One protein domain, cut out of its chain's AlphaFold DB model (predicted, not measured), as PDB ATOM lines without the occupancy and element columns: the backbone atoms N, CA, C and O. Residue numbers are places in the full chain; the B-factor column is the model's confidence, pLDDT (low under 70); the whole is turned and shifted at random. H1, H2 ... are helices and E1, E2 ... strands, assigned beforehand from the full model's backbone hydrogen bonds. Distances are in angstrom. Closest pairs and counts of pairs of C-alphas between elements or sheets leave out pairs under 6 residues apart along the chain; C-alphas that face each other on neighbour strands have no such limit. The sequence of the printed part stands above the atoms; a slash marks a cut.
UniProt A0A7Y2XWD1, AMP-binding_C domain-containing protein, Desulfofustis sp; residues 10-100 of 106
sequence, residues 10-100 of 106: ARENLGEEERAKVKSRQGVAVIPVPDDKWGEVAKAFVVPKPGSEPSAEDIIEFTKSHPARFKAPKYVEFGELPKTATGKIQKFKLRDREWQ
ATOM      1  N   ALA A  10     500.738 432.336 434.361       58.00
ATOM      2  CA  ALA A  10     499.313 432.599 434.186       58.00
ATOM      3  C   ALA A  10     498.804 433.852 434.933       58.00
ATOM      4  O   ALA A  10     497.773 434.398 434.559       58.00
ATOM      5  N   ARG A  11     499.506 434.337 435.971       56.56
ATOM      6  CA  ARG A  11     499.115 435.526 436.751       56.56
ATOM      7  C   ARG A  11     499.411 436.843 436.042       56.56
ATOM      8  O   ARG A  11     498.817 437.846 436.432       56.56
ATOM      9  N   GLU A  12     500.294 436.849 435.048       60.72
ATOM     10  CA  GLU A  12     500.607 438.043 434.253       60.72
ATOM     11  C   GLU A  12     499.446 438.416 433.324       60.72
ATOM     12  O   GLU A  12     499.203 439.596 433.091       60.72
ATOM     13  N   ASN A  13     498.657 437.421 432.907       67.56
ATOM     14  CA  ASN A  13     497.506 437.587 432.016       67.56
ATOM     15  C   ASN A  13     496.161 437.768 432.748       67.56
ATOM     16  O   ASN A  13     495.126 437.889 432.101       67.56
ATOM     17  N   LEU A  14     496.144 437.774 434.087       67.06
ATOM     18  CA  LEU A  14     494.921 437.998 434.871       67.06
ATOM     19  C   LEU A  14     494.615 439.495 434.982       67.06
ATOM     20  O   LEU A  14     495.528 440.284 435.243       67.06
ATOM     21  N   GLY A  15     493.336 439.878 434.897       75.38
ATOM     22  CA  GLY A  15     492.894 441.246 435.173       75.38
ATOM     23  C   GLY A  15     493.228 441.686 436.604       75.38
ATOM     24  O   GLY A  15     493.424 440.862 437.502       75.38
ATOM     25  N   GLU A  16     493.306 442.996 436.855       70.56
ATOM     26  CA  GLU A  16     493.697 443.533 438.170       70.56
ATOM     27  C   GLU A  16     492.818 443.009 439.317       70.56
ATOM     28  O   GLU A  16     493.332 442.593 440.362       70.56
ATOM     29  N   GLU A  17     491.507 442.931 439.095       70.12
ATOM     30  CA  GLU A  17     490.557 442.380 440.062       70.12
ATOM     31  C   GLU A  17     490.779 440.893 440.351       70.12
ATOM     32  O   GLU A  17     490.681 440.453 441.500       70.12
ATOM     33  N   GLU A  18     491.096 440.099 439.333       68.94
ATOM     34  CA  GLU A  18     491.348 438.665 439.479       68.94
ATOM     35  C   GLU A  18     492.665 438.421 440.210       68.94
ATOM     36  O   GLU A  18     492.716 437.622 441.151       68.94
ATOM     37  N   ARG A  19     493.711 439.191 439.882       64.94
ATOM     38  CA  ARG A  19     494.974 439.182 440.634       64.94
ATOM     39  C   ARG A  19     494.747 439.552 442.093       64.94
ATOM     40  O   ARG A  19     495.307 438.893 442.973       64.94
ATOM     41  N   ALA A  20     493.922 440.563 442.368       62.97
ATOM     42  CA  ALA A  20     493.576 440.976 443.724       62.97
ATOM     43  C   ALA A  20     492.782 439.890 444.470       62.97
ATOM     44  O   ALA A  20     493.074 439.610 445.636       62.97
ATOM     45  N   LYS A  21     491.834 439.213 443.811       64.19
ATOM     46  CA  LYS A  21     491.093 438.067 444.371       64.19
ATOM     47  C   LYS A  21     492.023 436.893 444.682       64.19
ATOM     48  O   LYS A  21     491.986 436.375 445.794       64.19
ATOM     49  N   VAL A  22     492.913 436.523 443.763       67.06
ATOM     50  CA  VAL A  22     493.895 435.445 443.970       67.06
ATOM     51  C   VAL A  22     494.864 435.805 445.098       67.06
ATOM     52  O   VAL A  22     495.061 435.012 446.012       67.06
ATOM     53  N   LYS A  23     495.430 437.017 445.091       64.50
ATOM     54  CA  LYS A  23     496.380 437.490 446.114       64.50
ATOM     55  C   LYS A  23     495.739 437.620 447.497       64.50
ATOM     56  O   LYS A  23     496.387 437.324 448.492       64.50
ATOM     57  N   SER A  24     494.478 438.043 447.578       59.38
ATOM     58  CA  SER A  24     493.767 438.190 448.859       59.38
ATOM     59  C   SER A  24     493.287 436.869 449.465       59.38
ATOM     60  O   SER A  24     493.053 436.824 450.673       59.38
ATOM     61  N   ARG A  25     493.168 435.814 448.647       65.38
ATOM     62  CA  ARG A  25     492.774 434.453 449.053       65.38
ATOM     63  C   ARG A  25     493.952 433.501 449.235       65.38
ATOM     64  O   ARG A  25     493.750 432.374 449.684       65.38
ATOM     65  N   GLN A  26     495.167 433.931 448.894       67.69
ATOM     66  CA  GLN A  26     496.376 433.180 449.208       67.69
ATOM     67  C   GLN A  26     496.408 432.946 450.710       67.69
ATOM     68  O   GLN A  26     496.265 433.888 451.475       67.69
ATOM     69  N   GLY A  27     496.550 431.692 451.136       80.00
ATOM     70  CA  GLY A  27     496.595 431.300 452.546       80.00
ATOM     71  C   GLY A  27     497.835 431.803 453.282       80.00
ATOM     72  O   GLY A  27     498.286 431.141 454.197       80.00
ATOM     73  N   VAL A  28     498.426 432.926 452.871       85.88
ATOM     74  CA  VAL A  28     499.659 433.472 453.425       85.88
ATOM     75  C   VAL A  28     499.462 434.950 453.738       85.88
ATOM     76  O   VAL A  28     499.040 435.732 452.882       85.88
ATOM     77  N   ALA A  29     499.812 435.354 454.954       88.62
ATOM     78  CA  ALA A  29     499.841 436.749 455.365       88.62
ATOM     79  C   ALA A  29     501.140 437.062 456.094       88.62
ATOM     80  O   ALA A  29     501.511 436.363 457.022       88.62
ATOM     81  N   VAL A  30     501.802 438.147 455.707       89.94
ATOM     82  CA  VAL A  30     502.974 438.665 456.422       89.94
ATOM     83  C   VAL A  30     502.593 439.987 457.077       89.94
ATOM     84  O   VAL A  30     501.977 440.839 456.417       89.94
ATOM     85  N   ILE A  31     502.916 440.130 458.363       90.94
ATOM     86  CA  ILE A  31     502.701 441.345 459.158       90.94
ATOM     87  C   ILE A  31     503.939 441.658 460.016       90.94
ATOM     88  O   ILE A  31     504.693 440.739 460.342       90.94
ATOM     89  N   PRO A  32     504.154 442.932 460.385       90.81
ATOM     90  CA  PRO A  32     505.126 443.293 461.408       90.81
ATOM     91  C   PRO A  32     504.609 442.908 462.801       90.81
ATOM     92  O   PRO A  32     503.435 443.134 463.127       90.81
ATOM     93  N   VAL A  33     505.488 442.321 463.607       90.88
ATOM     94  CA  VAL A  33     505.236 441.928 464.999       90.88
ATOM     95  C   VAL A  33     506.335 442.496 465.897       90.88
ATOM     96  O   VAL A  33     507.461 442.663 465.418       90.88
ATOM     97  N   PRO A  34     506.031 442.805 467.168       89.88
ATOM     98  CA  PRO A  34     507.005 443.402 468.071       89.88
ATOM     99  C   PRO A  34     508.141 442.419 468.380       89.88
ATOM    100  O   PRO A  34     507.899 441.243 468.652       89.88
ATOM    101  N   ASP A  35     509.375 442.914 468.377       88.31
ATOM    102  CA  ASP A  35     510.592 442.145 468.645       88.31
ATOM    103  C   ASP A  35     511.518 442.929 469.571       88.31
ATOM    104  O   ASP A  35     511.880 444.066 469.282       88.31
ATOM    105  N   ASP A  36     511.952 442.305 470.661       85.88
ATOM    106  CA  ASP A  36     512.757 442.966 471.692       85.88
ATOM    107  C   ASP A  36     514.137 443.436 471.190       85.88
ATOM    108  O   ASP A  36     514.734 444.337 471.775       85.88
ATOM    109  N   LYS A  37     514.658 442.855 470.098       86.62
ATOM    110  CA  LYS A  37     515.979 443.196 469.546       86.62
ATOM    111  C   LYS A  37     515.913 444.226 468.418       86.62
ATOM    112  O   LYS A  37     516.828 445.033 468.288       86.62
ATOM    113  N   TRP A  38     514.882 444.162 467.579       85.69
ATOM    114  CA  TRP A  38     514.783 444.970 466.354       85.69
ATOM    115  C   TRP A  38     513.610 445.958 466.355       85.69
ATOM    116  O   TRP A  38     513.401 446.649 465.361       85.69
ATOM    117  N   GLY A  39     512.836 446.022 467.439       87.44
ATOM    118  CA  GLY A  39     511.591 446.786 467.526       87.44
ATOM    119  C   GLY A  39     510.448 446.063 466.816       87.44
ATOM    120  O   GLY A  39     509.490 445.638 467.457       87.44
ATOM    121  N   GLU A  40     510.581 445.857 465.505       88.12
ATOM    122  CA  GLU A  40     509.608 445.145 464.675       88.12
ATOM    123  C   GLU A  40     510.290 444.164 463.718       88.12
ATOM    124  O   GLU A  40     511.309 444.462 463.091       88.12
ATOM    125  N   VAL A  41     509.696 442.983 463.554       90.31
ATOM    126  CA  VAL A  41     510.153 441.971 462.592       90.31
ATOM    127  C   VAL A  41     508.989 441.433 461.775       90.31
ATOM    128  O   VAL A  41     507.842 441.412 462.218       90.31
ATOM    129  N   ALA A  42     509.274 440.967 460.562       90.88
ATOM    130  CA  ALA A  42     508.268 440.319 459.733       90.88
ATOM    131  C   ALA A  42     507.963 438.905 460.256       90.88
ATOM    132  O   ALA A  42     508.863 438.064 460.350       90.88
ATOM    133  N   LYS A  43     506.688 438.620 460.530       91.75
ATOM    134  CA  LYS A  43     506.172 437.271 460.796       91.75
ATOM    135  C   LYS A  43     505.213 436.860 459.687       91.75
ATOM    136  O   LYS A  43     504.325 437.627 459.303       91.75
ATOM    137  N   ALA A  44     505.413 435.659 459.154       91.62
ATOM    138  CA  ALA A  44     504.554 435.052 458.152       91.62
ATOM    139  C   ALA A  44     503.583 434.066 458.806       91.62
ATOM    140  O   ALA A  44     503.977 433.228 459.605       91.62
ATOM    141  N   PHE A  45     502.318 434.146 458.427       90.94
ATOM    142  CA  PHE A  45     501.267 433.218 458.804       90.94
ATOM    143  C   PHE A  45     500.865 432.431 457.564       90.94
ATOM    144  O   PHE A  45     500.555 433.041 456.535       90.94
ATOM    145  N   VAL A  46     500.893 431.105 457.646       89.56
ATOM    146  CA  VAL A  46     500.748 430.213 456.493       89.56
ATOM    147  C   VAL A  46     499.696 429.145 456.779       89.56
ATOM    148  O   VAL A  46     499.783 428.392 457.740       89.56
ATOM    149  N   VAL A  47     498.715 429.046 455.891       87.94
ATOM    150  CA  VAL A  47     497.779 427.928 455.793       87.94
ATOM    151  C   VAL A  47     498.337 427.005 454.713       87.94
ATOM    152  O   VAL A  47     498.303 427.380 453.531       87.94
ATOM    153  N   PRO A  48     498.888 425.835 455.075       83.56
ATOM    154  CA  PRO A  48     499.354 424.885 454.082       83.56
ATOM    155  C   PRO A  48     498.180 424.409 453.223       83.56
ATOM    156  O   PRO A  48     497.025 424.374 453.652       83.56
ATOM    157  N   LYS A  49     498.471 424.061 451.970       81.25
ATOM    158  CA  LYS A  49     497.473 423.412 451.119       81.25
ATOM    159  C   LYS A  49     497.201 421.999 451.649       81.25
ATOM    160  O   LYS A  49     498.133 421.378 452.162       81.25
ATOM    161  N   PRO A  50     495.979 421.465 451.480       77.31
ATOM    162  CA  PRO A  50     495.699 420.066 451.788       77.31
ATOM    163  C   PRO A  50     496.714 419.147 451.096       77.31
ATOM    164  O   PRO A  50     496.962 419.302 449.899       77.31
ATOM    165  N   GLY A  51     497.331 418.236 451.853       80.00
ATOM    166  CA  GLY A  51     498.366 417.326 451.344       80.00
ATOM    167  C   GLY A  51     499.752 417.953 451.146       80.00
ATOM    168  O   GLY A  51     500.596 417.362 450.482       80.00
ATOM    169  N   SER A  52     500.002 419.159 451.666       79.44
ATOM    170  CA  SER A  52     501.339 419.758 451.727       79.44
ATOM    171  C   SER A  52     501.770 419.966 453.173       79.44
ATOM    172  O   SER A  52     501.037 420.573 453.949       79.44
ATOM    173  N   GLU A  53     502.996 419.566 453.496       80.62
ATOM    174  CA  GLU A  53     503.590 419.693 454.834       80.62
ATOM    175  C   GLU A  53     504.882 420.522 454.764       80.62
ATOM    176  O   GLU A  53     505.985 419.987 454.855       80.62
ATOM    177  N   PRO A  54     504.791 421.839 454.498       84.38
ATOM    178  CA  PRO A  54     505.976 422.685 454.476       84.38
ATOM    179  C   PRO A  54     506.519 422.910 455.891       84.38
ATOM    180  O   PRO A  54     505.747 423.176 456.812       84.38
ATOM    181  N   SER A  55     507.842 422.897 456.049       87.88
ATOM    182  CA  SER A  55     508.479 423.324 457.295       87.88
ATOM    183  C   SER A  55     508.626 424.852 457.348       87.88
ATOM    184  O   SER A  55     508.665 425.541 456.321       87.88
ATOM    185  N   ALA A  56     508.695 425.413 458.557       87.88
ATOM    186  CA  ALA A  56     508.964 426.840 458.745       87.88
ATOM    187  C   ALA A  56     510.350 427.224 458.196       87.88
ATOM    188  O   ALA A  56     510.507 428.280 457.581       87.88
ATOM    189  N   GLU A  57     511.334 426.347 458.390       86.94
ATOM    190  CA  GLU A  57     512.720 426.523 457.958       86.94
ATOM    191  C   GLU A  57     512.830 426.565 456.434       86.94
ATOM    192  O   GLU A  57     513.413 427.512 455.906       86.94
ATOM    193  N   ASP A  58     512.170 425.637 455.731       85.31
ATOM    194  CA  ASP A  58     512.089 425.615 454.266       85.31
ATOM    195  C   ASP A  58     511.520 426.925 453.716       85.31
ATOM    196  O   ASP A  58     512.015 427.474 452.734       85.31
ATOM    197  N   ILE A  59     510.473 427.463 454.351       84.00
ATOM    198  CA  ILE A  59     509.848 428.720 453.921       84.00
ATOM    199  C   ILE A  59     510.803 429.899 454.117       84.00
ATOM    200  O   ILE A  59     510.915 430.767 453.242       84.00
ATOM    201  N   ILE A  60     511.495 429.947 455.254       85.31
ATOM    202  CA  ILE A  60     512.459 431.006 455.556       85.31
ATOM    203  C   ILE A  60     513.653 430.919 454.602       85.31
ATOM    204  O   ILE A  60     514.058 431.942 454.050       85.31
ATOM    205  N   GLU A  61     514.208 429.731 454.375       84.56
ATOM    206  CA  GLU A  61     515.333 429.512 453.462       84.56
ATOM    207  C   GLU A  61     514.955 429.827 452.012       84.56
ATOM    208  O   GLU A  61     515.665 430.565 451.319       84.56
ATOM    209  N   PHE A  62     513.769 429.397 451.581       82.94
ATOM    210  CA  PHE A  62     513.217 429.766 450.283       82.94
ATOM    211  C   PHE A  62     513.085 431.289 450.129       82.94
ATOM    212  O   PHE A  62     513.445 431.847 449.094       82.94
ATOM    213  N   THR A  63     512.655 431.993 451.177       79.62
ATOM    214  CA  THR A  63     512.561 433.464 451.157       79.62
ATOM    215  C   THR A  63     513.925 434.146 451.304       79.62
ATOM    216  O   THR A  63     514.066 435.313 450.975       79.62
ATOM    217  N   LYS A  64     514.963 433.458 451.784       78.69
ATOM    218  CA  LYS A  64     516.336 433.989 451.796       78.69
ATOM    219  C   LYS A  64     517.016 433.860 450.434       78.69
ATOM    220  O   LYS A  64     517.894 434.669 450.139       78.69
ATOM    221  N   SER A  65     516.618 432.875 449.628       76.75
ATOM    222  CA  SER A  65     517.150 432.663 448.274       76.75
ATOM    223  C   SER A  65     516.544 433.597 447.215       76.75
ATOM    224  O   SER A  65     517.127 433.743 446.146       76.75
ATOM    225  N   HIS A  66     515.426 434.276 447.508       66.81
ATOM    226  CA  HIS A  66     514.726 435.193 446.593       66.81
ATOM    227  C   HIS A  66     514.299 436.484 447.330       66.81
ATOM    228  O   HIS A  66     514.168 436.484 448.541       66.81
ATOM    229  N   PRO A  67     514.012 437.594 446.635       60.47
ATOM    230  CA  PRO A  67     514.742 438.866 446.777       60.47
ATOM    231  C   PRO A  67     515.091 439.328 448.214       60.47
ATOM    232  O   PRO A  67     514.235 439.440 449.082       60.47
ATOM    233  N   ALA A  68     516.349 439.756 448.374       63.47
ATOM    234  CA  ALA A  68     516.958 440.445 449.518       63.47
ATOM    235  C   ALA A  68     516.676 439.842 450.911       63.47
ATOM    236  O   ALA A  68     515.632 440.075 451.511       63.47
ATOM    237  N   ARG A  69     517.688 439.167 451.481       64.75
ATOM    238  CA  ARG A  69     517.651 438.443 452.773       64.75
ATOM    239  C   ARG A  69     516.983 439.194 453.935       64.75
ATOM    240  O   ARG A  69     516.422 438.547 454.808       64.75
ATOM    241  N   PHE A  70     517.015 440.529 453.950       66.81
ATOM    242  CA  PHE A  70     516.368 441.347 454.982       66.81
ATOM    243  C   PHE A  70     514.828 441.345 454.923       66.81
ATOM    244  O   PHE A  70     514.182 441.739 455.888       66.81
ATOM    245  N   LYS A  71     514.225 440.917 453.806       72.75
ATOM    246  CA  LYS A  71     512.767 440.786 453.639       72.75
ATOM    247  C   LYS A  71     512.238 439.426 454.087       72.75
ATOM    248  O   LYS A  71     511.021 439.238 454.121       72.75
ATOM    249  N   ALA A  72     513.127 438.482 454.393       83.75
ATOM    250  CA  ALA A  72     512.720 437.176 454.872       83.75
ATOM    251  C   ALA A  72     512.033 437.317 456.241       83.75
ATOM    252  O   ALA A  72     512.541 438.036 457.107       83.75
ATOM    253  N   PRO A  73     510.885 436.651 456.454       87.81
ATOM    254  CA  PRO A  73     510.247 436.650 457.757       87.81
ATOM    255  C   PRO A  73     511.177 435.999 458.784       87.81
ATOM    256  O   PRO A  73     511.836 434.998 458.499       87.81
ATOM    257  N   LYS A  74     511.220 436.569 459.988       89.25
ATOM    258  CA  LYS A  74     511.963 436.000 461.116       89.25
ATOM    259  C   LYS A  74     511.221 434.811 461.725       89.25
ATOM    260  O   LYS A  74     511.853 433.874 462.196       89.25
ATOM    261  N   TYR A  75     509.891 434.854 461.680       90.12
ATOM    262  CA  TYR A  75     509.012 433.837 462.244       90.12
ATOM    263  C   TYR A  75     507.998 433.365 461.204       90.12
ATOM    264  O   TYR A  75     507.480 434.170 460.426       90.12
ATOM    265  N   VAL A  76     507.686 432.069 461.222       91.44
ATOM    266  CA  VAL A  76     506.608 431.466 460.433       91.44
ATOM    267  C   VAL A  76     505.679 430.725 461.389       91.44
ATOM    268  O   VAL A  76     506.133 429.888 462.161       91.44
ATOM    269  N   GLU A  77     504.390 431.043 461.345       91.06
ATOM    270  CA  GLU A  77     503.344 430.371 462.114       91.06
ATOM    271  C   GLU A  77     502.377 429.678 461.156       91.06
ATOM    272  O   GLU A  77     501.846 430.301 460.231       91.06
ATOM    273  N   PHE A  78     502.144 428.388 461.383       89.88
ATOM    274  CA  PHE A  78     501.126 427.638 460.663       89.88
ATOM    275  C   PHE A  78     499.828 427.646 461.454       89.88
ATOM    276  O   PHE A  78     499.824 427.397 462.658       89.88
ATOM    277  N   GLY A  79     498.722 427.928 460.778       85.44
ATOM    278  CA  GLY A  79     497.423 427.967 461.430       85.44
ATOM    279  C   GLY A  79     496.369 428.651 460.587       85.44
ATOM    280  O   GLY A  79     496.638 429.151 459.493       85.44
ATOM    281  N   GLU A  80     495.147 428.669 461.104       84.62
ATOM    282  CA  GLU A  80     494.031 429.300 460.418       84.62
ATOM    283  C   GLU A  80     494.161 430.823 460.397       84.62
ATOM    284  O   GLU A  80     494.565 431.473 461.362       84.62
ATOM    285  N   LEU A  81     493.785 431.409 459.261       87.19
ATOM    286  CA  LEU A  81     493.824 432.851 459.068       87.19
ATOM    287  C   LEU A  81     492.432 433.453 459.241       87.19
ATOM    288  O   LEU A  81     491.488 432.966 458.611       87.19
ATOM    289  N   PRO A  82     492.294 434.571 459.980       88.19
ATOM    290  CA  PRO A  82     491.026 435.269 460.071       88.19
ATOM    291  C   PRO A  82     490.677 435.814 458.685       88.19
ATOM    292  O   PRO A  82     491.390 436.659 458.139       88.19
ATOM    293  N   LYS A  83     489.580 435.334 458.100       87.19
ATOM    294  CA  LYS A  83     489.106 435.745 456.771       87.19
ATOM    295  C   LYS A  83     487.742 436.420 456.865       87.19
ATOM    296  O   LYS A  83     487.023 436.250 457.844       87.19
ATOM    297  N   THR A  84     487.410 437.266 455.896       84.62
ATOM    298  CA  THR A  84     486.041 437.779 455.717       84.62
ATOM    299  C   THR A  84     485.170 436.729 455.021       84.62
ATOM    300  O   THR A  84     485.702 435.770 454.464       84.62
ATOM    301  N   ALA A  85     483.849 436.938 454.964       81.31
ATOM    302  CA  ALA A  85     482.932 436.081 454.199       81.31
ATOM    303  C   ALA A  85     483.333 435.939 452.711       81.31
ATOM    304  O   ALA A  85     483.085 434.919 452.083       81.31
ATOM    305  N   THR A  86     484.027 436.937 452.148       78.12
ATOM    306  CA  THR A  86     484.561 436.920 450.771       78.12
ATOM    307  C   THR A  86     485.932 436.223 450.649       78.12
ATOM    308  O   THR A  86     486.520 436.174 449.563       78.12
ATOM    309  N   GLY A  87     486.480 435.713 451.757       77.25
ATOM    310  CA  GLY A  87     487.761 435.007 451.823       77.25
ATOM    311  C   GLY A  87     489.000 435.903 451.912       77.25
ATOM    312  O   GLY A  87     490.112 435.392 451.791       77.25
ATOM    313  N   LYS A  88     488.842 437.223 452.119       81.56
ATOM    314  CA  LYS A  88     489.976 438.151 452.273       81.56
ATOM    315  C   LYS A  88     490.580 438.018 453.667       81.56
ATOM    316  O   LYS A  88     489.844 438.050 454.650       81.56
ATOM    317  N   ILE A  89     491.904 437.938 453.763       87.00
ATOM    318  CA  ILE A  89     492.590 437.868 455.060       87.00
ATOM    319  C   ILE A  89     492.479 439.201 455.817       87.00
ATOM    320  O   ILE A  89     492.846 440.265 455.312       87.00
ATOM    321  N   GLN A  90     492.041 439.132 457.069       88.62
ATOM    322  CA  GLN A  90     491.892 440.254 457.990       88.62
ATOM    323  C   GLN A  90     493.196 440.494 458.766       88.62
ATOM    324  O   GLN A  90     493.293 440.220 459.960       88.62
ATOM    325  N   LYS A  91     494.218 441.041 458.090       87.25
ATOM    326  CA  LYS A  91     495.551 441.297 458.685       87.25
ATOM    327  C   LYS A  91     495.522 442.171 459.943       87.25
ATOM    328  O   LYS A  91     496.443 442.113 460.749       87.25
ATOM    329  N   PHE A  92     494.499 443.009 460.111       88.06
ATOM    330  CA  PHE A  92     494.349 443.827 461.315       88.06
ATOM    331  C   PHE A  92     494.078 442.982 462.565       88.06
ATOM    332  O   PHE A  92     494.627 443.316 463.600       88.06
ATOM    333  N   LYS A  93     493.340 441.865 462.460       89.00
ATOM    334  CA  LYS A  93     493.110 440.940 463.586       89.00
ATOM    335  C   LYS A  93     494.381 440.197 463.985       89.00
ATOM    336  O   LYS A  93     494.628 440.000 465.165       89.00
ATOM    337  N   LEU A  94     495.202 439.821 463.001       89.62
ATOM    338  CA  LEU A  94     496.520 439.231 463.258       89.62
ATOM    339  C   LEU A  94     497.441 440.234 463.958       89.62
ATOM    340  O   LEU A  94     498.102 439.888 464.924       89.62
ATOM    341  N   ARG A  95     497.454 441.492 463.496       89.50
ATOM    342  CA  ARG A  95     498.218 442.552 464.163       89.50
ATOM    343  C   ARG A  95     497.693 442.827 465.562       89.50
ATOM    344  O   ARG A  95     498.503 443.019 466.445       89.50
ATOM    345  N   ASP A  96     496.380 442.851 465.761       89.31
ATOM    346  CA  ASP A  96     495.808 443.016 467.095       89.31
ATOM    347  C   ASP A  96     496.327 441.915 468.024       89.31
ATOM    348  O   ASP A  96     497.004 442.249 468.984       89.31
ATOM    349  N   ARG A  97     496.170 440.636 467.637       89.06
ATOM    350  CA  ARG A  97     496.668 439.455 468.370       89.06
ATOM    351  C   ARG A  97     498.141 439.565 468.774       89.06
ATOM    352  O   ARG A  97     498.464 439.322 469.927       89.06
ATOM    353  N   GLU A  98     499.025 439.920 467.844       89.31
ATOM    354  CA  GLU A  98     500.474 439.969 468.113       89.31
ATOM    355  C   GLU A  98     500.901 441.208 468.915       89.31
ATOM    356  O   GLU A  98     501.971 441.213 469.518       89.31
ATOM    357  N   TRP A  99     500.083 442.262 468.916       84.31
ATOM    358  CA  TRP A  99     500.351 443.509 469.632       84.31
ATOM    359  C   TRP A  99     499.521 443.648 470.921       84.31
ATOM    360  O   TRP A  99     499.639 444.664 471.606       84.31
ATOM    361  N   GLN A 100     498.704 442.651 471.294       80.88
ATOM    362  CA  GLN A 100     497.951 442.690 472.553       80.88
ATOM    363  C   GLN A 100     498.925 442.809 473.731       80.88
ATOM    364  O   GLN A 100     499.835 441.999 473.893       80.88
TER     365      GLN A 100
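What this domain is: This is residues 10 to 100 of the 106 residues of the protein "AMP-binding_C domain-containing protein" of Desulfofustis sp (UniProt A0A7Y2XWD1). A small three-stranded sheet has one helix over each face: H2 lies slantwise over E3 on one face, and H3 runs along E1 on the opposite face. A third helix, H1, lies beyond the end of the sheet where E1 begins, away from the two other helices; the turn of the E1 and E2 hairpin is at the other end. The printed part has 91 residues with three named helices and three named strands, in the order H1, E1, E2, H2, E3, H3, and its class is mixed, helices and strands. The sheet is mixed too, in the order E1, E2, E3, with E1 and E2 antiparallel and E2 and E3 parallel. The whole is only just compact, close to loose, with a radius of gyration of the C-alphas of 14.3 A, and the C-alphas span 41 by 32 by 28 A.

How they stand to each other: H1, residues 16 to 25, touches no helix and is not on the sheet, with 1 pair of C-alphas within 10 A of it. A tight link of 2 residues joins it to E1, residues 28 to 35. E1 and E2, residues 39 to 46, form a hairpin of antiparallel neighbour strands, at 153 degrees between their directions. N 31 and O 43 are 3.0 A apart, and N 41 and O 33 are 2.9 A apart, both within hydrogen-bond range. H2, residues 56 to 65, is on the sheet at a height of 10.2 A over it. It lies over E3, residues 75 to 78, and runs slantwise to the strands, at 47 degrees to E3 on the local plane. H2 and E3 touch, their closest C-alphas being those of Ala 56 and Val 76, 5.5 A apart. H2 and E2 are near each other, with 6 pairs of C-alphas within 10 A. E3 is parallel to E2 at 28 degrees; N 44 and O 75, and N 77 and O 44, are each 2.8 A apart, within hydrogen-bond range. E2, H2 and E3 make a strand-helix-strand unit, two parallel neighbour strands with a helix between them in the chain, and its crossover is right-handed. H3, residues 91 to 99, is on the opposite face from H2, at a height of 8.3 A over the sheet. It lies over E1, runs along the strands at 26 degrees to E1 on the local plane, and touches E1, with the C-alphas of Val 33 and Glu 98 closest at 6.0 A. H2 and H3 are apart. In H1, H2 and H3 every O i to N i+4 pair is within hydrogen-bond range.

Where its parts are: H1 is 14.2 A from first to last C-alpha and begins at C-alpha 16, (493.697, 443.533, 438.170). E1 is 20.6 A long and E2 22.7 A; C-alpha 39, where E2 begins, is at (511.591, 446.786, 467.526). H2 measures 14.5 A, E3 10.2 A and H3 12.2 A. H3 ends at C-alpha 99, (500.351, 443.509, 469.632).

The domain as a whole: The two C-alphas farthest apart are those of Asn 13 and Asp 36, at 42.8 A. The printed part has no cut from residue 10 to residue 100. The link from E3 to H3 is long, residues 79 to 90, and its C-alphas lie 10 to 19 A from the mean of the C-alphas. The mean pLDDT of the printed part is 80.9, and residues 10 to 14, 18 to 26 and 66 to 70 are under 70; the mean of H1 is 66.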